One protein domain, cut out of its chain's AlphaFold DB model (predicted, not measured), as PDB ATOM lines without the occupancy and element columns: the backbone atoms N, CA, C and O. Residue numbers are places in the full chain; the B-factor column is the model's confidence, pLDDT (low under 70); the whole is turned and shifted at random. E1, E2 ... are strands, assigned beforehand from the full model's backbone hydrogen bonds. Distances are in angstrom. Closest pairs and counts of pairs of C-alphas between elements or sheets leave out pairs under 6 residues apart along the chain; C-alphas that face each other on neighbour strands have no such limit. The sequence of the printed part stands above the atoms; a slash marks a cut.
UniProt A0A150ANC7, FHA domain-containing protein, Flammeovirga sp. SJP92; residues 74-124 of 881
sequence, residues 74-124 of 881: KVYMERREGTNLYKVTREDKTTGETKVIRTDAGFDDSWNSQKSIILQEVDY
ATOM      1  N   LYS A  74      11.838  -7.902 -18.659       93.56
ATOM      2  CA  LYS A  74      11.894  -9.297 -19.102       93.56
ATOM      3  C   LYS A  74      12.826 -10.070 -18.180       93.56
ATOM      4  O   LYS A  74      13.777  -9.507 -17.636       93.56
ATOM      5  N   VAL A  75      12.541 -11.345 -17.937       94.50
ATOM      6  CA  VAL A  75      13.438 -12.220 -17.176       94.50
ATOM      7  C   VAL A  75      13.700 -13.528 -17.902       94.50
ATOM      8  O   VAL A  75      12.824 -14.087 -18.554       94.50
ATOM      9  N   TYR A  76      14.916 -14.016 -17.720       90.75
ATOM     10  CA  TYR A  76      15.405 -15.313 -18.151       90.75
ATOM     11  C   TYR A  76      15.594 -16.166 -16.901       90.75
ATOM     12  O   TYR A  76      16.415 -15.838 -16.041       90.75
ATOM     13  N   MET A  77      14.802 -17.223 -16.770       91.38
ATOM     14  CA  MET A  77      14.821 -18.150 -15.645       91.38
ATOM     15  C   MET A  77      15.497 -19.445 -16.086       91.38
ATOM     16  O   MET A  77      14.883 -20.294 -16.723       91.38
ATOM     17  N   GLU A  78      16.774 -19.588 -15.752       91.94
ATOM     18  CA  GLU A  78      17.554 -20.801 -15.983       91.94
ATOM     19  C   GLU A  78      17.357 -21.742 -14.792       91.94
ATOM     20  O   GLU A  78      17.683 -21.382 -13.661       91.94
ATOM     21  N   ARG A  79      16.853 -22.954 -15.018       91.19
ATOM     22  CA  ARG A  79      16.705 -23.996 -13.992       91.19
ATOM     23  C   ARG A  79      17.479 -25.243 -14.387       91.19
ATOM     24  O   ARG A  79      17.488 -25.618 -15.553       91.19
ATOM     25  N   ARG A  80      18.101 -25.927 -13.426       88.62
ATOM     26  CA  ARG A  80      18.710 -27.243 -13.684       88.62
ATOM     27  C   ARG A  80      17.644 -28.334 -13.649       88.62
ATOM     28  O   ARG A  80      16.900 -28.423 -12.669       88.62
ATOM     29  N   GLU A  81      17.611 -29.173 -14.679       86.75
ATOM     30  CA  GLU A  81      16.660 -30.283 -14.817       86.75
ATOM     31  C   GLU A  81      16.581 -31.153 -13.542       86.75
ATOM     32  O   GLU A  81      17.584 -31.496 -12.902       86.75
ATOM     33  N   GLY A  82      15.367 -31.499 -13.117       86.25
ATOM     34  CA  GLY A  82      15.119 -32.276 -11.904       86.25
ATOM     35  C   GLY A  82      15.512 -31.567 -10.603       86.25
ATOM     36  O   GLY A  82      15.747 -32.229  -9.589       86.25
ATOM     37  N   THR A  83      15.644 -30.238 -10.617       88.94
ATOM     38  CA  THR A  83      15.816 -29.396  -9.424       88.94
ATOM     39  C   THR A  83      14.854 -28.212  -9.449       88.94
ATOM     40  O   THR A  83      14.275 -27.906 -10.490       88.94
ATOM     41  N   ASN A  84      14.730 -27.523  -8.311       88.69
ATOM     42  CA  ASN A  84      14.028 -26.244  -8.185       88.69
ATOM     43  C   ASN A  84      14.999 -25.101  -7.829       88.69
ATOM     44  O   ASN A  84      14.692 -24.256  -6.993       88.69
ATOM     45  N   LEU A  85      16.209 -25.153  -8.395       90.25
ATOM     46  CA  LEU A  85      17.257 -24.153  -8.202       90.25
ATOM     47  C   LEU A  85      17.384 -23.332  -9.482       90.25
ATOM     48  O   LEU A  85      17.547 -23.908 -10.563       90.25
ATOM     49  N   TYR A  86      17.326 -22.011  -9.348       91.75
ATOM     50  CA  TYR A  86      17.322 -21.081 -10.470       91.75
ATOM     51  C   TYR A  86      18.522 -20.152 -10.478       91.75
ATOM     52  O   TYR A  86      18.991 -19.690  -9.436       91.75
ATOM     53  N   LYS A  87      18.902 -19.754 -11.685       94.75
ATOM     54  CA  LYS A  87      19.568 -18.490 -11.955       94.75
ATOM     55  C   LYS A  87      18.616 -17.618 -12.767       94.75
ATOM     56  O   LYS A  87      18.108 -18.032 -13.802       94.75
ATOM     57  N   VAL A  88      18.326 -16.423 -12.263       94.31
ATOM     58  CA  VAL A  88      17.389 -15.482 -12.880       94.31
ATOM     59  C   VAL A  88      18.144 -14.244 -13.327       94.31
ATOM     60  O   VAL A  88      18.746 -13.539 -12.510       94.31
ATOM     61  N   THR A  89      18.068 -13.958 -14.619       94.88
ATOM     62  CA  THR A  89      18.623 -12.755 -15.238       94.88
ATOM     63  C   THR A  89      17.480 -11.830 -15.619       94.88
ATOM     64  O   THR A  89      16.566 -12.240 -16.320       94.88
ATOM     65  N   ARG A  90      17.512 -10.584 -15.145       94.19
ATOM     66  CA  ARG A  90      16.574  -9.530 -15.540       94.19
ATOM     67  C   ARG A  90      17.161  -8.733 -16.688       94.19
ATOM     68  O   ARG A  90      18.316  -8.333 -16.607       94.19
ATOM     69  N   GLU A  91      16.339  -8.437 -17.673       92.38
ATOM     70  CA  GLU A  91      16.578  -7.455 -18.718       92.38
ATOM     71  C   GLU A  91      15.692  -6.230 -18.480       92.38
ATOM     72  O   GLU A  91      14.491  -6.344 -18.211       92.38
ATOM     73  N   ASP A  92      16.298  -5.052 -18.563       89.56
ATOM     74  CA  ASP A  92      15.576  -3.793 -18.643       89.56
ATOM     75  C   ASP A  92      15.354  -3.410 -20.108       89.56
ATOM     76  O   ASP A  92      16.261  -2.903 -20.766       89.56
ATOM     77  N   LYS A  93      14.139  -3.608 -20.620       87.31
ATOM     78  CA  LYS A  93      13.815  -3.395 -22.041       87.31
ATOM     79  C   LYS A  93      13.947  -1.935 -22.484       87.31
ATOM     80  O   LYS A  93      13.997  -1.671 -23.679       87.31
ATOM     81  N   THR A  94      14.022  -0.980 -21.551       83.56
ATOM     82  CA  THR A  94      14.244   0.435 -21.902       83.56
ATOM     83  C   THR A  94      15.704   0.743 -22.211       83.56
ATOM     84  O   THR A  94      15.989   1.647 -22.992       83.56
ATOM     85  N   THR A  95      16.633   0.003 -21.603       85.56
ATOM     86  CA  THR A  95      18.080   0.236 -21.741       85.56
ATOM     87  C   THR A  95      18.809  -0.902 -22.456       85.56
ATOM     88  O   THR A  95      19.942  -0.712 -22.887       85.56
ATOM     89  N   GLY A  96      18.185  -2.078 -22.560       83.75
ATOM     90  CA  GLY A  96      18.812  -3.329 -22.985       83.75
ATOM     91  C   GLY A  96      19.762  -3.937 -21.942       83.75
ATOM     92  O   GLY A  96      20.409  -4.944 -22.222       83.75
ATOM     93  N   GLU A  97      19.894  -3.346 -20.745       87.06
ATOM     94  CA  GLU A  97      20.801  -3.855 -19.712       87.06
ATOM     95  C   GLU A  97      20.283  -5.183 -19.147       87.06
ATOM     96  O   GLU A  97      19.147  -5.275 -18.676       87.06
ATOM     97  N   THR A  98      21.151  -6.197 -19.123       91.19
ATOM     98  CA  THR A  98      20.881  -7.476 -18.461       91.19
ATOM     99  C   THR A  98      21.686  -7.610 -17.174       91.19
ATOM    100  O   THR A  98      22.850  -7.219 -17.081       91.19
ATOM    101  N   LYS A  99      21.063  -8.181 -16.142       90.12
ATOM    102  CA  LYS A  99      21.673  -8.377 -14.828       90.12
ATOM    103  C   LYS A  99      21.182  -9.664 -14.190       90.12
ATOM    104  O   LYS A  99      19.981  -9.861 -14.030       90.12
ATOM    105  N   VAL A 100      22.107 -10.511 -13.739       94.25
ATOM    106  CA  VAL A 100      21.762 -11.650 -12.875       94.25
ATOM    107  C   VAL A 100      21.253 -11.101 -11.545       94.25
ATOM    108  O   VAL A 100      21.990 -10.451 -10.799       94.25
ATOM    109  N   ILE A 101      19.971 -11.322 -11.271       90.94
ATOM    110  CA  ILE A 101      19.302 -10.832 -10.068       90.94
ATOM    111  C   ILE A 101      19.134 -11.923  -9.016       90.94
ATOM    112  O   ILE A 101      18.941 -11.586  -7.861       90.94
ATOM    113  N   ARG A 102      19.238 -13.207  -9.352       90.00
ATOM    114  CA  ARG A 102      19.148 -14.299  -8.374       90.00
ATOM    115  C   ARG A 102      19.965 -15.484  -8.866       90.00
ATOM    116  O   ARG A 102      19.877 -15.815 -10.040       90.00
ATOM    117  N   THR A 103      20.697 -16.126  -7.964       92.19
ATOM    118  CA  THR A 103      21.292 -17.448  -8.177       92.19
ATOM    119  C   THR A 103      21.069 -18.233  -6.900       92.19
ATOM    120  O   THR A 103      21.570 -17.839  -5.847       92.19
ATOM    121  N   ASP A 104      20.285 -19.299  -6.976       90.38
ATOM    122  CA  ASP A 104      19.993 -20.136  -5.822       90.38
ATOM    123  C   ASP A 104      21.234 -20.916  -5.389       90.38
ATOM    124  O   ASP A 104      22.024 -21.393  -6.212       90.38
ATOM    125  N   ALA A 105      21.384 -21.090  -4.076       90.12
ATOM    126  CA  ALA A 105      22.432 -21.933  -3.520       90.12
ATOM    127  C   ALA A 105      22.344 -23.354  -4.107       90.12
ATOM    128  O   ALA A 105      21.286 -23.981  -4.096       90.12
ATOM    129  N   GLY A 106      23.464 -23.863  -4.626       91.19
ATOM    130  CA  GLY A 106      23.533 -25.167  -5.284       91.19
ATOM    131  C   GLY A 106      23.267 -25.159  -6.792       91.19
ATOM    132  O   GLY A 106      23.425 -26.199  -7.429       91.19
ATOM    133  N   PHE A 107      22.885 -24.026  -7.398       94.25
ATOM    134  CA  PHE A 107      22.688 -23.942  -8.852       94.25
ATOM    135  C   PHE A 107      23.983 -24.236  -9.633       94.25
ATOM    136  O   PHE A 107      23.966 -25.015 -10.588       94.25
ATOM    137  N   ASP A 108      25.101 -23.661  -9.180       94.25
ATOM    138  CA  ASP A 108      26.424 -23.781  -9.813       94.25
ATOM    139  C   ASP A 108      27.328 -24.847  -9.164       94.25
ATOM    140  O   ASP A 108      28.484 -25.010  -9.561       94.25
ATOM    141  N   ASP A 109      26.826 -25.596  -8.177       95.69
ATOM    142  CA  ASP A 109      27.594 -26.670  -7.542       95.69
ATOM    143  C   ASP A 109      27.947 -27.766  -8.557       95.69
ATOM    144  O   ASP A 109      27.164 -28.094  -9.447       95.69
ATOM    145  N   SER A 110      29.097 -28.419  -8.375       93.81
ATOM    146  CA  SER A 110      29.621 -29.427  -9.311       93.81
ATOM    147  C   SER A 110      28.695 -30.621  -9.561       93.81
ATOM    148  O   SER A 110      28.750 -31.218 -10.635       93.81
ATOM    149  N   TRP A 111      27.841 -30.982  -8.597       93.44
ATOM    150  CA  TRP A 111      26.849 -32.049  -8.758       93.44
ATOM    151  C   TRP A 111      25.657 -31.619  -9.629       93.44
ATOM    152  O   TRP A 111      24.969 -32.474 -10.185       93.44
ATOM    153  N   ASN A 112      25.406 -30.312  -9.739       92.94
ATOM    154  CA  ASN A 112      24.249 -29.741 -10.425       92.94
ATOM    155  C   ASN A 112      24.614 -29.103 -11.772       92.94
ATOM    156  O   ASN A 112      23.827 -29.156 -12.713       92.94
ATOM    157  N   SER A 113      25.829 -28.563 -11.903       91.00
ATOM    158  CA  SER A 113      26.324 -27.918 -13.127       91.00
ATOM    159  C   SER A 113      26.376 -28.857 -14.339       91.00
ATOM    160  O   SER A 113      26.359 -28.394 -15.478       91.00
ATOM    161  N   GLN A 114      26.407 -30.171 -14.090       88.75
ATOM    162  CA  GLN A 114      26.396 -31.231 -15.102       88.75
ATOM    163  C   GLN A 114      25.008 -31.475 -15.708       88.75
ATOM    164  O   GLN A 114      24.901 -32.156 -16.724       88.75
ATOM    165  N   LYS A 115      23.946 -30.960 -15.079       88.12
ATOM    166  CA  LYS A 115      22.571 -31.113 -15.557       88.12
ATOM    167  C   LYS A 115      22.234 -30.077 -16.625       88.12
ATOM    168  O   LYS A 115      22.710 -28.938 -16.568       88.12
ATOM    169  N   SER A 116      21.351 -30.457 -17.543       85.38
ATOM    170  CA  SER A 116      20.806 -29.569 -18.570       85.38
ATOM    171  C   SER A 116      20.106 -28.356 -17.952       85.38
ATOM    172  O   SER A 116      19.502 -28.450 -16.878       85.38
ATOM    173  N   ILE A 117      20.209 -27.211 -18.630       85.31
ATOM    174  CA  ILE A 117      19.458 -26.000 -18.288       85.31
ATOM    175  C   ILE A 117      18.129 -26.040 -19.034       85.31
ATOM    176  O   ILE A 117      18.108 -26.211 -20.248       85.31
ATOM    177  N   ILE A 118      17.045 -25.835 -18.297       82.00
ATOM    178  CA  ILE A 118      15.734 -25.470 -18.822       82.00
ATOM    179  C   ILE A 118      15.642 -23.953 -18.691       82.00
ATOM    180  O   ILE A 118      15.714 -23.423 -17.578       82.00
ATOM    181  N   LEU A 119      15.555 -23.259 -19.822       82.19
ATOM    182  CA  LEU A 119      15.478 -21.803 -19.875       82.19
ATOM    183  C   LEU A 119      14.039 -21.384 -20.157       82.19
ATOM    184  O   LEU A 119      13.494 -21.703 -21.206       82.19
ATOM    185  N   GLN A 120      13.455 -20.616 -19.242       83.44
ATOM    186  CA  GLN A 120      12.155 -19.995 -19.448       83.44
ATOM    187  C   GLN A 120      12.290 -18.476 -19.536       83.44
ATOM    188  O   GLN A 120      12.835 -17.834 -18.638       83.44
ATOM    189  N   GLU A 121      11.761 -17.900 -20.609       87.06
ATOM    190  CA  GLU A 121      11.642 -16.453 -20.770       87.06
ATOM    191  C   GLU A 121      10.269 -15.987 -20.282       87.06
ATOM    192  O   GLU A 121       9.250 -16.608 -20.584       87.06
ATOM    193  N   VAL A 122      10.243 -14.891 -19.525       90.81
ATOM    194  CA  VAL A 122       9.007 -14.246 -19.070       90.81
ATOM    195  C   VAL A 122       9.101 -12.763 -19.398       90.81
ATOM    196  O   VAL A 122       9.866 -12.024 -18.771       90.81
ATOM    197  N   ASP A 123       8.339 -12.335 -20.401       91.44
ATOM    198  CA  ASP A 123       8.186 -10.927 -20.758       91.44
ATOM    199  C   ASP A 123       6.919 -10.376 -20.107       91.44
ATOM    200  O   ASP A 123       5.803 -10.805 -20.395       91.44
ATOM    201  N   TYR A 124       7.086  -9.411 -19.211       95.62
ATOM    202  CA  TYR A 124       5.967  -8.837 -18.476       95.62
ATOM    203  C   TYR A 124       5.123  -7.872 -19.308       95.62
ATOM    204  O   TYR A 124       4.054  -7.471 -18.853       95.62
TER     205      TYR A 124
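AT A GLANCE: This is residues 74 to 124 of the 881 residues of the protein "FHA domain-containing protein" of Flammeovirga sp. SJP92 (UniProt A0A150ANC7). One twisted sheet of four antiparallel strands makes a rod, its two faces bare of helices, and the loop of residues 104 to 116 leads from one edge strand, E3, to the other, E4. The printed part has 51 residues with no named helix and strands E1 to E4 along the chain; the sheet's order is E3, E2, E1, E4, and the class is all strand. It is only just compact, close to loose, with a radius of gyration of the C-alphas of 11.7 A and spans of 37 by 15 by 14 A.

IN THESE COORDINATES: E1, residues 74 to 80, begins at C-alpha 74 (11.894, -9.297, -19.102) and is 19.9 A long. E2, residues 86 to 92, is 19.2 A; E3, residues 97 to 103, 17.8 A. E4, residues 117 to 123, is 19.0 A and ends at C-alpha 123 (8.186, -10.927, -20.758).

HOW THE PARTS SIT: Inner strands E1 and E2 form a hairpin, antiparallel at 165 degrees, with N 76 and O 89 2.8 A apart, within hydrogen-bond range. E2 and E3 form another at 158 degrees, with N 99 and O 90 at 2.8 A. E1, E2 and E3 are a meander, each strand the antiparallel neighbour of the one before. E4 is antiparallel to E1 at 162 degrees, with N 77 and O 120 at 2.8 A; this completes a Greek key, a meander of three strands whose first is the antiparallel neighbour of the fourth. E3 and E4 are apart.

THE WHOLE: The C-alphas of Thr 94 and Trp 111, the two farthest apart, are 37.2 A from each other. The printed part has no cut; the link E3 to E4 is long, and no printed residue has pLDDT under 70.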